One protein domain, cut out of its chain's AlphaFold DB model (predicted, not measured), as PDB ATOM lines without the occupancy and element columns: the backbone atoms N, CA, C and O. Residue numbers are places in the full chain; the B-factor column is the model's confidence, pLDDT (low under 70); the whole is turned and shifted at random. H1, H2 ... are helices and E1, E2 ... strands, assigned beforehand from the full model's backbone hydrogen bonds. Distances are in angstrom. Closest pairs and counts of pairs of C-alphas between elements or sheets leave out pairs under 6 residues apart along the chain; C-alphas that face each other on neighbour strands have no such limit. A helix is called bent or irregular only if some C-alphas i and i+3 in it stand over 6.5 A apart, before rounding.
ATOM      1  N   PRO A   2     182.479 -43.955   5.469       36.66
ATOM      2  CA  PRO A   2     183.630 -43.375   6.149       36.66
ATOM      3  C   PRO A   2     184.891 -44.024   5.562       36.66
ATOM      4  O   PRO A   2     184.964 -45.248   5.472       36.66
ATOM      5  N   LEU A   3     185.836 -43.209   5.086       45.69
ATOM      6  CA  LEU A   3     187.166 -43.680   4.700       45.69
ATOM      7  C   LEU A   3     187.757 -44.380   5.924       45.69
ATOM      8  O   LEU A   3     187.863 -43.751   6.977       45.69
ATOM      9  N   ALA A   4     188.078 -45.670   5.806       51.78
ATOM     10  CA  ALA A   4     188.779 -46.390   6.860       51.78
ATOM     11  C   ALA A   4     190.000 -45.564   7.281       51.78
ATOM     12  O   ALA A   4     190.733 -45.051   6.430       51.78
ATOM     13  N   GLU A   5     190.190 -45.374   8.583       55.50
ATOM     14  CA  GLU A   5     191.313 -44.609   9.101       55.50
ATOM     15  C   GLU A   5     192.602 -45.390   8.812       55.50
ATOM     16  O   GLU A   5     192.990 -46.284   9.557       55.50
ATOM     17  N   ILE A   6     193.241 -45.117   7.667       59.59
ATOM     18  CA  ILE A   6     194.492 -45.787   7.297       59.59
ATOM     19  C   ILE A   6     195.541 -45.381   8.332       59.59
ATOM     20  O   ILE A   6     195.900 -44.204   8.411       59.59
ATOM     21  N   ASN A   7     196.038 -46.326   9.125       70.56
ATOM     22  CA  ASN A   7     197.141 -46.049  10.032       70.56
ATOM     23  C   ASN A   7     198.457 -46.101   9.246       70.56
ATOM     24  O   ASN A   7     199.006 -47.169   8.986       70.56
ATOM     25  N   LEU A   8     198.954 -44.928   8.857       70.19
ATOM     26  CA  LEU A   8     200.173 -44.802   8.056       70.19
ATOM     27  C   LEU A   8     201.418 -45.329   8.766       70.19
ATOM     28  O   LEU A   8     202.352 -45.770   8.105       70.19
ATOM     29  N   GLN A   9     201.424 -45.288  10.102       74.25
ATOM     30  CA  GLN A   9     202.530 -45.830  10.885       74.25
ATOM     31  C   GLN A   9     202.626 -47.330  10.673       74.25
ATOM     32  O   GLN A   9     203.721 -47.837  10.499       74.25
ATOM     33  N   VAL A  10     201.489 -48.026  10.619       76.12
ATOM     34  CA  VAL A  10     201.452 -49.460  10.314       76.12
ATOM     35  C   VAL A  10     201.806 -49.709   8.848       76.12
ATOM     36  O   VAL A  10     202.559 -50.629   8.561       76.12
ATOM     37  N   LEU A  11     201.309 -48.876   7.929       77.62
ATOM     38  CA  LEU A  11     201.508 -49.071   6.489       77.62
ATOM     39  C   LEU A  11     202.980 -49.006   6.051       77.62
ATOM     40  O   LEU A  11     203.339 -49.691   5.099       77.62
ATOM     41  N   PHE A  12     203.792 -48.174   6.709       81.94
ATOM     42  CA  PHE A  12     205.204 -47.954   6.364       81.94
ATOM     43  C   PHE A  12     206.189 -48.418   7.437       81.94
ATOM     44  O   PHE A  12     207.390 -48.146   7.333       81.94
ATOM     45  N   ALA A  13     205.692 -49.078   8.489       84.75
ATOM     46  CA  ALA A  13     206.528 -49.577   9.572       84.75
ATOM     47  C   ALA A  13     207.617 -50.496   9.026       84.75
ATOM     48  O   ALA A  13     208.787 -50.263   9.302       84.75
ATOM     49  N   ASP A  14     207.256 -51.495   8.223       87.69
ATOM     50  CA  ASP A  14     208.205 -52.505   7.753       87.69
ATOM     51  C   ASP A  14     209.342 -51.882   6.923       87.69
ATOM     52  O   ASP A  14     210.519 -52.214   7.112       87.69
ATOM     53  N   GLU A  15     209.043 -50.908   6.057       89.94
ATOM     54  CA  GLU A  15     210.061 -50.208   5.268       89.94
ATOM     55  C   GLU A  15     210.993 -49.335   6.110       89.94
ATOM     56  O   GLU A  15     212.182 -49.247   5.799       89.94
ATOM     57  N   LEU A  16     210.484 -48.682   7.156       90.69
ATOM     58  CA  LEU A  16     211.298 -47.841   8.035       90.69
ATOM     59  C   LEU A  16     212.105 -48.689   9.027       90.69
ATOM     60  O   LEU A  16     213.303 -48.468   9.201       90.69
ATOM     61  N   LEU A  17     211.489 -49.706   9.629       91.38
ATOM     62  CA  LEU A  17     212.148 -50.625  10.559       91.38
ATOM     63  C   LEU A  17     213.293 -51.386   9.873       91.38
ATOM     64  O   LEU A  17     214.375 -51.506  10.446       91.38
ATOM     65  N   SER A  18     213.108 -51.826   8.623       91.00
ATOM     66  CA  SER A  18     214.176 -52.474   7.837       91.00
ATOM     67  C   SER A  18     215.364 -51.554   7.519       91.00
ATOM     68  O   SER A  18     216.456 -52.046   7.247       91.00
ATOM     69  N   ARG A  19     215.189 -50.228   7.617       89.62
ATOM     70  CA  ARG A  19     216.242 -49.204   7.458       89.62
ATOM     71  C   ARG A  19     216.856 -48.752   8.785       89.62
ATOM     72  O   ARG A  19     217.541 -47.728   8.833       89.62
ATOM     73  N   GLY A  20     216.594 -49.486   9.866       90.31
ATOM     74  CA  GLY A  20     217.155 -49.214  11.189       90.31
ATOM     75  C   GLY A  20     216.435 -48.118  11.973       90.31
ATOM     76  O   GLY A  20     216.931 -47.708  13.024       90.31
ATOM     77  N   PHE A  21     215.272 -47.650  11.510       92.06
ATOM     78  CA  PHE A  21     214.431 -46.789  12.333       92.06
ATOM     79  C   PHE A  21     213.808 -47.590  13.480       92.06
ATOM     80  O   PHE A  21     213.566 -48.792  13.382       92.06
ATOM     81  N   ARG A  22     213.501 -46.901  14.573       91.44
ATOM     82  CA  ARG A  22     212.704 -47.393  15.694       91.44
ATOM     83  C   ARG A  22     211.471 -46.519  15.825       91.44
ATOM     84  O   ARG A  22     211.561 -45.301  15.692       91.44
ATOM     85  N   LEU A  23     210.325 -47.135  16.086       87.75
ATOM     86  CA  LEU A  23     209.107 -46.393  16.384       87.75
ATOM     87  C   LEU A  23     209.164 -45.896  17.834       87.75
ATOM     88  O   LEU A  23     209.180 -46.702  18.762       87.75
ATOM     89  N   ASP A  24     209.183 -44.581  18.015       83.94
ATOM     90  CA  ASP A  24     209.097 -43.913  19.310       83.94
ATOM     91  C   ASP A  24     207.837 -43.039  19.349       83.94
ATOM     92  O   ASP A  24     207.747 -41.964  18.743       83.94
ATOM     93  N   GLY A  25     206.800 -43.554  20.011       81.31
ATOM     94  CA  GLY A  25     205.476 -42.944  20.018       81.31
ATOM     95  C   GLY A  25     204.883 -42.862  18.610       81.31
ATOM     96  O   GLY A  25     204.415 -43.859  18.069       81.31
ATOM     97  N   ARG A  26     204.859 -41.655  18.031       77.44
ATOM     98  CA  ARG A  26     204.301 -41.393  16.691       77.44
ATOM     99  C   ARG A  26     205.349 -41.136  15.608       77.44
ATOM    100  O   ARG A  26     204.972 -40.849  14.472       77.44
ATOM    101  N   VAL A  27     206.626 -41.210  15.968       85.88
ATOM    102  CA  VAL A  27     207.749 -40.792  15.134       85.88
ATOM    103  C   VAL A  27     208.664 -41.983  14.927       85.88
ATOM    104  O   VAL A  27     208.985 -42.696  15.875       85.88
ATOM    105  N   PHE A  28     209.099 -42.203  13.692       90.81
ATOM    106  CA  PHE A  28     210.171 -43.155  13.434       90.81
ATOM    107  C   PHE A  28     211.497 -42.423  13.558       90.81
ATOM    108  O   PHE A  28     211.722 -41.444  12.854       90.81
ATOM    109  N   ARG A  29     212.376 -42.897  14.436       90.94
ATOM    110  CA  ARG A  29     213.691 -42.299  14.682       90.94
ATOM    111  C   ARG A  29     214.795 -43.259  14.274       90.94
ATOM    112  O   ARG A  29     214.745 -44.436  14.626       90.94
ATOM    113  N   ARG A  30     215.804 -42.760  13.577       90.75
ATOM    114  CA  ARG A  30     217.053 -43.467  13.295       90.75
ATOM    115  C   ARG A  30     218.187 -42.651  13.892       90.75
ATOM    116  O   ARG A  30     218.369 -41.496  13.521       90.75
ATOM    117  N   GLU A  31     218.917 -43.247  14.825       87.31
ATOM    118  CA  GLU A  31     220.159 -42.666  15.343       87.31
ATOM    119  C   GLU A  31     221.217 -42.632  14.230       87.31
ATOM    120  O   GLU A  31     221.182 -43.503  13.355       87.31
ATOM    121  N   PRO A  32     222.162 -41.674  14.257       80.44
ATOM    122  CA  PRO A  32     223.263 -41.687  13.308       80.44
ATOM    123  C   PRO A  32     224.055 -42.981  13.500       80.44
ATOM    124  O   PRO A  32     224.479 -43.302  14.617       80.44
ATOM    125  N   ASP A  33     224.248 -43.738  12.424       71.94
ATOM    126  CA  ASP A  33     225.208 -44.835  12.456       71.94
ATOM    127  C   ASP A  33     226.639 -44.286  12.291       71.94
ATOM    128  O   ASP A  33     226.858 -43.109  11.989       71.94
ATOM    129  N   VAL A  34     227.633 -45.146  12.528       65.88
ATOM    130  CA  VAL A  34     229.059 -44.773  12.480       65.88
ATOM    131  C   VAL A  34     229.482 -44.272  11.091       65.88
ATOM    132  O   VAL A  34     230.452 -43.529  10.986       65.88
ATOM    133  N   LEU A  35     228.770 -44.676  10.036       60.09
ATOM    134  CA  LEU A  35     229.105 -44.364   8.647       60.09
ATOM    135  C   LEU A  35     228.382 -43.118   8.131       60.09
ATOM    136  O   LEU A  35     228.901 -42.455   7.238       60.09
ATOM    137  N   SER A  36     227.202 -42.816   8.672       66.62
ATOM    138  CA  SER A  36     226.299 -41.815   8.123       66.62
ATOM    139  C   SER A  36     226.318 -40.483   8.839       66.62
ATOM    140  O   SER A  36     226.007 -39.465   8.233       66.62
ATOM    141  N   GLY A  37     226.645 -40.447  10.132       76.75
ATOM    142  CA  GLY A  37     226.708 -39.197  10.901       76.75
ATOM    143  C   GLY A  37     225.390 -38.403  11.002       76.75
ATOM    144  O   GLY A  37     225.352 -37.401  11.720       76.75
ATOM    145  N   ILE A  38     224.312 -38.853  10.343       86.75
ATOM    146  CA  ILE A  38     222.997 -38.209  10.291       86.75
ATOM    147  C   ILE A  38     221.965 -39.043  11.051       86.75
ATOM    148  O   ILE A  38     221.653 -40.174  10.671       86.75
ATOM    149  N   ALA A  39     221.364 -38.440  12.075       89.88
ATOM    150  CA  ALA A  39     220.106 -38.917  12.636       89.88
ATOM    151  C   ALA A  39     218.935 -38.459  11.769       89.88
ATOM    152  O   ALA A  39     218.959 -37.364  11.201       89.88
ATOM    153  N   MET A  40     217.876 -39.262  11.727       92.44
ATOM    154  CA  MET A  40     216.640 -38.902  11.042       92.44
ATOM    155  C   MET A  40     215.419 -39.130  11.917       92.44
ATOM    156  O   MET A  40     215.300 -40.181  12.550       92.44
ATOM    157  N   SER A  41     214.466 -38.204  11.863       91.75
ATOM    158  CA  SER A  41     213.107 -38.428  12.349       91.75
ATOM    159  C   SER A  41     212.102 -38.315  11.207       91.75
ATOM    160  O   SER A  41     212.077 -37.338  10.465       91.75
ATOM    161  N   VAL A  42     211.282 -39.353  11.034       90.50
ATOM    162  CA  VAL A  42     210.216 -39.408  10.030       90.50
ATOM    163  C   VAL A  42     208.884 -39.191  10.731       90.50
ATOM    164  O   VAL A  42     208.429 -40.012  11.536       90.50
ATOM    165  N   TRP A  43     208.259 -38.070  10.394       86.00
ATOM    166  CA  TRP A  43     206.978 -37.631  10.912       86.00
ATOM    167  C   TRP A  43     205.895 -37.903   9.887       86.00
ATOM    168  O   TRP A  43     205.931 -37.421   8.754       86.00
ATOM    169  N   LEU A  44     204.884 -38.647  10.312       76.44
ATOM    170  CA  LEU A  44     203.641 -38.774   9.573       76.44
ATOM    171  C   LEU A  44     202.720 -37.684  10.096       76.44
ATOM    172  O   LEU A  44     202.078 -37.872  11.129       76.44
ATOM    173  N   ASN A  45     202.708 -36.530   9.431       67.31
ATOM    174  CA  ASN A  45     201.962 -35.375   9.906       67.31
ATOM    175  C   ASN A  45     200.463 -35.686   9.862       67.31
ATOM    176  O   ASN A  45     199.897 -35.853   8.768       67.31
ATOM    177  N   PRO A  46     199.799 -35.767  11.031       53.28
ATOM    178  CA  PRO A  46     198.368 -35.941  11.072       53.28
ATOM    179  C   PRO A  46     197.751 -34.600  10.689       53.28
ATOM    180  O   PRO A  46     197.686 -33.681  11.492       53.28
ATOM    181  N   GLU A  47     197.315 -34.511   9.437       55.50
ATOM    182  CA  GLU A  47     196.268 -33.592   9.010       55.50
ATOM    183  C   GLU A  47     196.601 -32.096   9.194       55.50
ATOM    184  O   GLU A  47     196.350 -31.478  10.229       55.50
ATOM    185  N   ASN A  48     197.095 -31.440   8.139       43.81
ATOM    186  CA  ASN A  48     197.100 -29.978   8.149       43.81
ATOM    187  C   ASN A  48     195.634 -29.488   8.187       43.81
ATOM    188  O   ASN A  48     194.852 -29.820   7.286       43.81
ATOM    189  N   ARG A  49     195.269 -28.707   9.223       42.16
ATOM    190  CA  ARG A  49     193.901 -28.241   9.571       42.16
ATOM    191  C   ARG A  49     193.098 -27.643   8.409       42.16
ATOM    192  O   ARG A  49     191.883 -27.527   8.508       42.16
ATOM    193  N   LEU A  50     193.759 -27.254   7.322       44.22
ATOM    194  CA  LEU A  50     193.141 -26.606   6.170       44.22
ATOM    195  C   LEU A  50     192.879 -27.535   4.974       44.22
ATOM    196  O   LEU A  50     192.154 -27.121   4.074       44.22
ATOM    197  N   LYS A  51     193.457 -28.750   4.906       43.69
ATOM    198  CA  LYS A  51     193.412 -29.556   3.663       43.69
ATOM    199  C   LYS A  51     193.218 -31.070   3.798       43.69
ATOM    200  O   LYS A  51     193.083 -31.713   2.768       43.69
ATOM    201  N   ARG A  52     193.179 -31.656   5.003       50.38
ATOM    202  CA  ARG A  52     193.046 -33.127   5.191       50.38
ATOM    203  C   ARG A  52     194.090 -33.969   4.433       50.38
ATOM    204  O   ARG A  52     193.872 -35.146   4.166       50.38
ATOM    205  N   VAL A  53     195.228 -33.376   4.079       50.84
ATOM    206  CA  VAL A  53     196.310 -34.077   3.387       50.84
ATOM    207  C   VAL A  53     197.293 -34.582   4.430       50.84
ATOM    208  O   VAL A  53     197.778 -33.809   5.259       50.84
ATOM    209  N   ARG A  54     197.555 -35.887   4.405       65.94
ATOM    210  CA  ARG A  54     198.559 -36.543   5.244       65.94
ATOM    211  C   ARG A  54     199.891 -36.492   4.506       65.94
ATOM    212  O   ARG A  54     199.957 -36.953   3.370       65.94
ATOM    213  N   THR A  55     200.910 -35.904   5.119       71.81
ATOM    214  CA  THR A  55     202.225 -35.700   4.496       71.81
ATOM    215  C   THR A  55     203.308 -36.334   5.347       71.81
ATOM    216  O   THR A  55     203.166 -36.429   6.568       71.81
ATOM    217  N   VAL A  56     204.383 -36.776   4.700       81.88
ATOM    218  CA  VAL A  56     205.571 -37.251   5.403       81.88
ATOM    219  C   VAL A  56     206.606 -36.129   5.452       81.88
ATOM    220  O   VAL A  56     206.925 -35.528   4.424       81.88
ATOM    221  N   THR A  57     207.137 -35.861   6.641       87.25
ATOM    222  CA  THR A  57     208.299 -34.989   6.839       87.25
ATOM    223  C   THR A  57     209.465 -35.821   7.344       87.25
ATOM    224  O   THR A  57     209.264 -36.727   8.152       87.25
ATOM    225  N   VAL A  58     210.671 -35.531   6.866       90.44
ATOM    226  CA  VAL A  58     211.904 -36.144   7.368       90.44
ATOM    227  C   VAL A  58     212.831 -35.042   7.856       90.44
ATOM    228  O   VAL A  58     213.293 -34.240   7.050       90.44
ATOM    229  N   ASP A  59     213.115 -35.009   9.152       92.38
ATOM    230  CA  ASP A  59     214.105 -34.101   9.727       92.38
ATOM    231  C   ASP A  59     215.449 -34.811   9.859       92.38
ATOM    232  O   ASP A  59     215.517 -35.943  10.338       92.38
ATOM    233  N   CYS A  60     216.514 -34.139   9.435       91.88
ATOM    234  CA  CYS A  60     217.892 -34.606   9.501       91.88
ATOM    235  C   CYS A  60     218.660 -33.824  10.568       91.88
ATOM    236  O   CYS A  60     218.588 -32.594  10.627       91.88
ATOM    237  N   TRP A  61     219.440 -34.540  11.371       89.56
ATOM    238  CA  TRP A  61     220.215 -34.008  12.490       89.56
ATOM    239  C   TRP A  61     221.654 -34.507  12.416       89.56
ATOM    240  O   TRP A  61     221.886 -35.644  12.017       89.56
ATOM    241  N   GLN A  62     222.616 -33.695  12.846       84.50
ATOM    242  CA  GLN A  62     223.990 -34.140  13.080       84.50
ATOM    243  C   GLN A  62     224.142 -34.606  14.529       84.50
ATOM    244  O   GLN A  62     223.800 -33.866  15.453       84.50
ATOM    245  N   GLY A  63     224.689 -35.803  14.746       73.25
ATOM    246  CA  GLY A  63     224.775 -36.388  16.091       73.25
ATOM    247  C   GLY A  63     223.415 -36.881  16.611       73.25
ATOM    248  O   GLY A  63     222.479 -37.057  15.842       73.25
ATOM    249  N   ARG A  64     223.294 -37.173  17.914       61.38
ATOM    250  CA  ARG A  64     222.047 -37.724  18.493       61.38
ATOM    251  C   ARG A  64     220.973 -36.646  18.607       61.38
ATOM    252  O   ARG A  64     221.268 -35.612  19.180       61.38
ATOM    253  N   GLU A  65     219.730 -36.898  18.197       57.56
ATOM    254  CA  GLU A  65     218.645 -35.890  18.113       57.56
ATOM    255  C   GLU A  65     218.450 -35.034  19.387       57.56
ATOM    256  O   GLU A  65     218.219 -33.834  19.296       57.56
ATOM    257  N   ALA A  66     218.615 -35.607  20.587       58.78
ATOM    258  CA  ALA A  66     218.473 -34.877  21.857       58.78
ATOM    259  C   ALA A  66     219.607 -33.870  22.162       58.78
ATOM    260  O   ALA A  66     219.455 -33.018  23.034       58.78
ATOM    261  N   LEU A  67     220.753 -33.997  21.490       58.97
ATOM    262  CA  LEU A  67     221.968 -33.188  21.683       58.97
ATOM    263  C   LEU A  67     222.549 -32.683  20.351       58.97
ATOM    264  O   LEU A  67     223.627 -32.094  20.327       58.97
ATOM    265  N   GLY A  68     221.876 -32.992  19.248       63.81
ATOM    266  CA  GLY A  68     222.372 -32.863  17.893       63.81
ATOM    267  C   GLY A  68     221.919 -31.565  17.258       63.81
ATOM    268  O   GLY A  68     220.901 -30.983  17.631       63.81
ATOM    269  N   ASN A  69     222.671 -31.116  16.263       79.44
ATOM    270  CA  ASN A  69     222.332 -29.911  15.523       79.44
ATOM    271  C   ASN A  69     221.341 -30.275  14.419       79.44
ATOM    272  O   ASN A  69     221.646 -31.115  13.571       79.44
ATOM    273  N   TRP A  70     220.162 -29.654  14.413       87.69
ATOM    274  CA  TRP A  70     219.244 -29.781  13.279       87.69
ATOM    275  C   TRP A  70     219.935 -29.270  12.014       87.69
ATOM    276  O   TRP A  70     220.510 -28.177  12.019       87.69
ATOM    277  N   LEU A  71     219.869 -30.052  10.940       88.56
ATOM    278  CA  LEU A  71     220.490 -29.714   9.665       88.56
ATOM    279  C   LEU A  71     219.447 -29.259   8.649       88.56
ATOM    280  O   LEU A  71     219.594 -28.190   8.059       88.56
ATOM    281  N   TYR A  72     218.416 -30.076   8.433       91.56
ATOM    282  CA  TYR A  72     217.528 -29.945   7.283       91.56
ATOM    283  C   TYR A  72     216.190 -30.654   7.508       91.56
ATOM    284  O   TYR A  72     216.140 -31.682   8.178       91.56
ATOM    285  N   GLY A  73     215.124 -30.135   6.893       90.19
ATOM    286  CA  GLY A  73     213.788 -30.729   6.902       90.19
ATOM    287  C   GLY A  73     213.277 -30.966   5.482       90.19
ATOM    288  O   GLY A  73     213.087 -30.020   4.716       90.19
ATOM    289  N   PHE A  74     213.025 -32.228   5.141       89.00
ATOM    290  CA  PHE A  74     212.399 -32.644   3.890       89.00
ATOM    291  C   PHE A  74     210.877 -32.693   4.044       89.00
ATOM    292  O   PHE A  74     210.356 -33.460   4.853       89.00
ATOM    293  N   ASP A  75     210.150 -31.940   3.219       85.25
ATOM    294  CA  ASP A  75     208.687 -31.996   3.133       85.25
ATOM    295  C   ASP A  75     208.261 -32.705   1.836       85.25
ATOM    296  O   ASP A  75     208.448 -32.194   0.727       85.25
ATOM    297  N   GLN A  76     207.643 -33.883   1.967       80.50
ATOM    298  CA  GLN A  76     207.178 -34.675   0.829       80.50
ATOM    299  C   GLN A  76     206.140 -33.933  -0.025       80.50
ATOM    300  O   GLN A  76     206.172 -34.025  -1.252       80.50
ATOM    301  N   ALA A  77     205.227 -33.176   0.588       76.50
ATOM    302  CA  ALA A  77     204.211 -32.435  -0.156       76.50
ATOM    303  C   ALA A  77     204.835 -31.319  -0.985       76.50
ATOM    304  O   ALA A  77     204.418 -31.053  -2.118       76.50
ATOM    305  N   ARG A  78     205.866 -30.679  -0.428       76.31
ATOM    306  CA  ARG A  78     206.676 -29.717  -1.167       76.31
ATOM    307  C   ARG A  78     207.355 -30.393  -2.347       76.31
ATOM    308  O   ARG A  78     207.323 -29.829  -3.441       76.31
ATOM    309  N   ALA A  79     207.920 -31.578  -2.131       77.00
ATOM    310  CA  ALA A  79     208.630 -32.286  -3.176       77.00
ATOM    311  C   ALA A  79     207.709 -32.682  -4.341       77.00
ATOM    312  O   ALA A  79     208.001 -32.376  -5.496       77.00
ATOM    313  N   VAL A  80     206.540 -33.253  -4.037       74.75
ATOM    314  CA  VAL A  80     205.512 -33.591  -5.036       74.75
ATOM    315  C   VAL A  80     205.041 -32.349  -5.797       74.75
ATOM    316  O   VAL A  80     205.040 -32.350  -7.026       74.75
ATOM    317  N   SER A  81     204.729 -31.251  -5.094       72.31
ATOM    318  CA  SER A  81     204.238 -30.009  -5.719       72.31
ATOM    319  C   SER A  81     205.202 -29.408  -6.747       72.31
ATOM    320  O   SER A  81     204.791 -28.564  -7.545       72.31
ATOM    321  N   GLU A  82     206.485 -29.711  -6.661       69.56
ATOM    322  CA  GLU A  82     207.494 -29.177  -7.567       69.56
ATOM    323  C   GLU A  82     207.774 -30.127  -8.733       69.56
ATOM    324  O   GLU A  82     208.005 -29.645  -9.843       69.56
ATOM    325  N   ILE A  83     207.641 -31.441  -8.512       67.00
ATOM    326  CA  ILE A  83     207.587 -32.443  -9.585       67.00
ATOM    327  C   ILE A  83     206.442 -32.129 -10.546       67.00
ATOM    328  O   ILE A  83     206.659 -31.988 -11.746       67.00
ATOM    329  N   GLU A  84     205.240 -31.901 -10.019       66.19
ATOM    330  CA  GLU A  84     204.055 -31.580 -10.827       66.19
ATOM    331  C   GLU A  84     204.188 -30.274 -11.626       66.19
ATOM    332  O   GLU A  84     203.527 -30.088 -12.646       66.19
ATOM    333  N   ARG A  85     205.031 -29.340 -11.173       63.53
ATOM    334  CA  ARG A  85     205.255 -28.054 -11.851       63.53
ATOM    335  C   ARG A  85     206.339 -28.110 -12.924       63.53
ATOM    336  O   ARG A  85     206.636 -27.068 -13.506       63.53
ATOM    337  N   GLY A  86     206.942 -29.277 -13.166       56.06
ATOM    338  CA  GLY A  86     208.049 -29.424 -14.112       56.06
ATOM    339  C   GLY A  86     209.269 -28.592 -13.712       56.06
ATOM    340  O   GLY A  86     209.959 -28.044 -14.572       56.06
ATOM    341  N   CYS A  87     209.497 -28.418 -12.406       55.22
ATOM    342  CA  CYS A  87     210.637 -27.654 -11.917       55.22
ATOM    343  C   CYS A  87     211.941 -28.395 -12.301       55.22
ATOM    344  O   CYS A  87     211.957 -29.623 -12.242       55.22
ATOM    345  N   PRO A  88     213.041 -27.710 -12.673       45.75
ATOM    346  CA  PRO A  88     214.253 -28.333 -13.245       45.75
ATOM    347  C   PRO A  88     214.919 -29.421 -12.389       45.75
ATOM    348  O   PRO A  88     215.711 -30.212 -12.890       45.75
ATOM    349  N   TRP A  89     214.603 -29.452 -11.100       44.91
ATOM    350  CA  TRP A  89     215.104 -30.415 -10.129       44.91
ATOM    351  C   TRP A  89     214.343 -31.759 -10.155       44.91
ATOM    352  O   TRP A  89     214.838 -32.788  -9.697       44.91
ATOM    353  N   ALA A  90     213.144 -31.780 -10.741       45.69
ATOM    354  CA  ALA A  90     212.271 -32.940 -10.824       45.69
ATOM    355  C   ALA A  90     212.593 -33.821 -12.040       45.69
ATOM    356  O   ALA A  90     211.813 -33.920 -12.983       45.69
ATOM    357  N   SER A  91     213.742 -34.497 -12.023       35.31
ATOM    358  CA  SER A  91     214.109 -35.471 -13.063       35.31
ATOM    359  C   SER A  91     213.460 -36.855 -12.878       35.31
ATOM    360  O   SER A  91     214.028 -37.853 -13.309       35.31
ATOM    361  N   PHE A  92     212.304 -36.944 -12.215       39.91
ATOM    362  CA  PHE A  92     211.517 -38.177 -12.118       39.91
ATOM    363  C   PHE A  92     210.279 -38.022 -13.003       39.91
ATOM    364  O   PHE A  92     209.413 -37.202 -12.705       39.91
ATOM    365  N   GLU A  93     210.221 -38.770 -14.107       36.62
ATOM    366  CA  GLU A  93     209.106 -38.721 -15.057       36.62
ATOM    367  C   GLU A  93     207.771 -38.996 -14.344       36.62
ATOM    368  O   GLU A  93     207.572 -40.044 -13.728       36.62
ATOM    369  N   TYR A  94     206.856 -38.029 -14.418       37.91
ATOM    370  CA  TYR A  94     205.496 -38.125 -13.898       37.91
ATOM    371  C   TYR A  94     204.533 -37.974 -15.078       37.91
ATOM    372  O   TYR A  94     204.533 -36.945 -15.752       37.91
ATOM    373  N   GLY A  95     203.766 -39.025 -15.376       39.22
ATOM    374  CA  GLY A  95     202.815 -39.056 -16.492       39.22
ATOM    375  C   GLY A  95     201.395 -38.646 -16.087       39.22
ATOM    376  O   GLY A  95     201.013 -38.765 -14.926       39.22
ATOM    377  N   GLU A  96     200.590 -38.227 -17.069       38.22
ATOM    378  CA  GLU A  96     199.210 -37.702 -16.947       38.22
ATOM    379  C   GLU A  96     198.157 -38.670 -16.351       38.22
ATOM    380  O   GLU A  96     196.975 -38.343 -16.288       38.22
ATOM    381  N   ALA A  97     198.542 -39.861 -15.892       39.53
ATOM    382  CA  ALA A  97     197.615 -40.903 -15.444       39.53
ATOM    383  C   ALA A  97     197.139 -40.767 -13.982       39.53
ATOM    384  O   ALA A  97     196.533 -41.702 -13.457       39.53
ATOM    385  N   VAL A  98     197.399 -39.644 -13.301       38.12
ATOM    386  CA  VAL A  98     197.059 -39.497 -11.877       38.12
ATOM    387  C   VAL A  98     195.727 -38.756 -11.703       38.12
ATOM    388  O   VAL A  98     195.631 -37.569 -12.025       38.12
ATOM    389  N   PRO A  99     194.669 -39.429 -11.213       35.03
ATOM    390  CA  PRO A  99     193.359 -38.815 -11.055       35.03
ATOM    391  C   PRO A  99     193.378 -37.763  -9.937       35.03
ATOM    392  O   PRO A  99     193.840 -38.046  -8.840       35.03
ATOM    393  N   GLY A 100     192.823 -36.581 -10.232       42.84
ATOM    394  CA  GLY A 100     192.287 -35.577  -9.297       42.84
ATOM    395  C   GLY A 100     193.082 -35.284  -8.014       42.84
ATOM    396  O   GLY A 100     193.031 -36.057  -7.069       42.84
ATOM    397  N   TRP A 101     193.710 -34.103  -7.964       30.69
ATOM    398  CA  TRP A 101     194.226 -33.367  -6.786       30.69
ATOM    399  C   TRP A 101     194.173 -34.112  -5.425       30.69
ATOM    400  O   TRP A 101     193.088 -34.324  -4.875       30.69
ATOM    401  N   PRO A 102     195.320 -34.525  -4.851       47.12
ATOM    402  CA  PRO A 102     195.396 -35.825  -4.211       47.12
ATOM    403  C   PRO A 102     194.838 -35.798  -2.795       47.12
ATOM    404  O   PRO A 102     195.291 -35.068  -1.913       47.12
ATOM    405  N   SER A 103     193.931 -36.734  -2.549       40.00
ATOM    406  CA  SER A 103     193.624 -37.204  -1.199       40.00
ATOM    407  C   SER A 103     194.778 -38.011  -0.585       40.00
ATOM    408  O   SER A 103     194.613 -38.553   0.503       40.00
ATOM    409  N   VAL A 104     195.943 -38.127  -1.242       50.88
ATOM    410  CA  VAL A 104     197.000 -39.035  -0.791       50.88
ATOM    411  C   VAL A 104     198.406 -38.547  -1.176       50.88
ATOM    412  O   VAL A 104     198.912 -38.841  -2.247       50.88
ATOM    413  N   ILE A 105     199.065 -37.796  -0.284       56.00
ATOM    414  CA  ILE A 105     200.521 -37.526  -0.370       56.00
ATOM    415  C   ILE A 105     201.328 -38.691   0.243       56.00
ATOM    416  O   ILE A 105     202.493 -38.901  -0.059       56.00
ATOM    417  N   VAL A 106     200.654 -39.549   1.003       58.06
ATOM    418  CA  VAL A 106     201.149 -40.804   1.580       58.06
ATOM    419  C   VAL A 106     201.560 -41.827   0.518       58.06
ATOM    420  O   VAL A 106     202.574 -42.493   0.694       58.06
ATOM    421  N   ASP A 107     200.813 -41.950  -0.582       63.72
ATOM    422  CA  ASP A 107     201.027 -43.000  -1.593       63.72
ATOM    423  C   ASP A 107     202.386 -42.856  -2.286       63.72
ATOM    424  O   ASP A 107     203.000 -43.839  -2.702       63.72
ATOM    425  N   ASP A 108     202.918 -41.634  -2.306       74.81
ATOM    426  CA  ASP A 108     204.229 -41.314  -2.851       74.81
ATOM    427  C   ASP A 108     205.382 -41.581  -1.874       74.81
ATOM    428  O   ASP A 108     206.529 -41.259  -2.182       74.81
ATOM    429  N   PHE A 109     205.135 -42.171  -0.699       78.69
ATOM    430  CA  PHE A 109     206.187 -42.429   0.290       78.69
ATOM    431  C   PHE A 109     207.325 -43.267  -0.300       78.69
ATOM    432  O   PHE A 109     208.489 -42.883  -0.201       78.69
ATOM    433  N   ARG A 110     207.001 -44.357  -1.007       80.19
ATOM    434  CA  ARG A 110     208.012 -45.220  -1.644       80.19
ATOM    435  C   ARG A 110     208.721 -44.558  -2.827       80.19
ATOM    436  O   ARG A 110     209.852 -44.918  -3.125       80.19
ATOM    437  N   ARG A 111     208.066 -43.608  -3.499       77.69
ATOM    438  CA  ARG A 111     208.582 -42.939  -4.704       77.69
ATOM    439  C   ARG A 111     209.411 -41.696  -4.389       77.69
ATOM    440  O   ARG A 111     210.327 -41.377  -5.134       77.69
ATOM    441  N   VAL A 112     209.061 -40.975  -3.330       77.31
ATOM    442  CA  VAL A 112     209.594 -39.639  -3.031       77.31
ATOM    443  C   VAL A 112     210.369 -39.641  -1.720       77.31
ATOM    444  O   VAL A 112     211.485 -39.134  -1.670       77.31
ATOM    445  N   THR A 113     209.814 -40.237  -0.664       85.62
ATOM    446  CA  THR A 113     210.415 -40.168   0.672       85.62
ATOM    447  C   THR A 113     211.476 -41.240   0.903       85.62
ATOM    448  O   THR A 113     212.557 -40.916   1.385       85.62
ATOM    449  N   LEU A 114     211.210 -42.503   0.549       86.44
ATOM    450  CA  LEU A 114     212.192 -43.581   0.723       86.44
ATOM    451  C   LEU A 114     213.494 -43.334  -0.053       86.44
ATOM    452  O   LEU A 114     214.546 -43.485   0.560       86.44
ATOM    453  N   PRO A 115     213.481 -42.878  -1.323       86.62
ATOM    454  CA  PRO A 115     214.724 -42.585  -2.032       86.62
ATOM    455  C   PRO A 115     215.550 -41.491  -1.359       86.62
ATOM    456  O   PRO A 115     216.773 -41.579  -1.350       86.62
ATOM    457  N   PHE A 116     214.906 -40.489  -0.749       89.06
ATOM    458  CA  PHE A 116     215.615 -39.499   0.057       89.06
ATOM    459  C   PHE A 116     216.250 -40.131   1.303       89.06
ATOM    460  O   PHE A 116     217.424 -39.893   1.559       89.06
ATOM    461  N   ILE A 117     215.509 -40.959   2.048       89.31
ATOM    462  CA  ILE A 117     216.024 -41.662   3.239       89.31
ATOM    463  C   ILE A 117     217.216 -42.564   2.889       89.31
ATOM    464  O   ILE A 117     218.176 -42.641   3.659       89.31
ATOM    465  N   ASP A 118     217.146 -43.234   1.739       87.81
ATOM    466  CA  ASP A 118     218.176 -44.154   1.254       87.81
ATOM    467  C   ASP A 118     219.407 -43.408   0.718       87.81
ATOM    468  O   ASP A 118     220.532 -43.864   0.906       87.81
ATOM    469  N   ALA A 119     219.210 -42.249   0.081       86.25
ATOM    470  CA  ALA A 119     220.294 -41.439  -0.465       86.25
ATOM    471  C   ALA A 119     220.975 -40.554   0.586       86.25
ATOM    472  O   ALA A 119     222.177 -40.331   0.501       86.25
ATOM    473  N   CYS A 120     220.237 -40.020   1.562       87.62
ATOM    474  CA  CYS A 120     220.757 -39.093   2.567       87.62
ATOM    475  C   CYS A 120     221.551 -39.856   3.639       87.62
ATOM    476  O   CYS A 120     221.098 -40.115   4.753       87.62
ATOM    477  N   SER A 121     222.752 -40.270   3.253       85.56
ATOM    478  CA  SER A 121     223.625 -41.117   4.054       85.56
ATOM    479  C   SER A 121     224.739 -40.353   4.749       85.56
ATOM    480  O   SER A 121     225.496 -40.994   5.442       85.56
ATOM    481  N   SER A 122     224.930 -39.055   4.513       89.94
ATOM    482  CA  SER A 122     225.960 -38.231   5.165       89.94
ATOM    483  C   SER A 122     225.626 -36.751   5.018       89.94
ATOM    484  O   SER A 122     224.782 -36.393   4.187       89.94
TER     485      SER A 122
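Overview. This is residues 2 to 122 of the 218 residues of an uncharacterized protein of Cellulosimicrobium sp. MM (UniProt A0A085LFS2). A strongly twisted five-stranded sheet has one long helix, H4, packed along its strands on one face as two layers, a helix layer over a sheet layer. The short H1 and H2 graze the sheet before E1, and H3 follows E5 and stands crosswise to H4. The printed part has 121 residues, ordered H1 H2 E1 E2 E3 E4 E5 H3 H4; the class is mixed, helices and strands. The sheet, E1 E2 E3 E4 E5, is antiparallel and a meander, each strand the neighbour of the one before. It is compact, with a radius of gyration of the C-alphas of 15.1 A and spans of 43 by 38 by 26 A.

Along the chain. E3, residues 38 to 45, begins at C-alpha (222.997, -38.209, 10.291) and measures 21.2 A; E4, 55 to 62, 23.4 A; E5, 69 to 75, 18.5 A. E1 is 22 to 24 and E2 27 to 30. H4, 106 to 119, measures 19.3 A and ends at C-alpha (220.294, -41.439, -0.465). H1 is 8 to 11, H2 13 to 17, H3 76 to 83.

Arrangement. In the hairpin E3 and E4, N 41 and O 59 are 2.9 A apart; in E4 and E5, N 60 and O 72 are 2.8 A apart. H4 has a height over the sheet of 9.9 A and lies over E4 and E5. H3 touches H4 about perpendicular at 89 degrees; their closest C-alphas, Gln 76 and Thr 113, are 6.4 A apart. Every O i to N i+4 pair is within hydrogen-bond range in H2 and H3, but 5 of 10 in H4; H1 is too short for one. H4 is irregular: C-alphas 107 and 110 are 7.3 A apart.

Size, cuts and confidence. The C-alphas farthest apart, Pro 2 and Val 34, are 45.9 A apart. The printed part has no cut. The link H3 to H4 is long, 22 residues. Mean pLDDT of the printed part is 70.8; it is under 70 in 49 residues, among them 82 to 107.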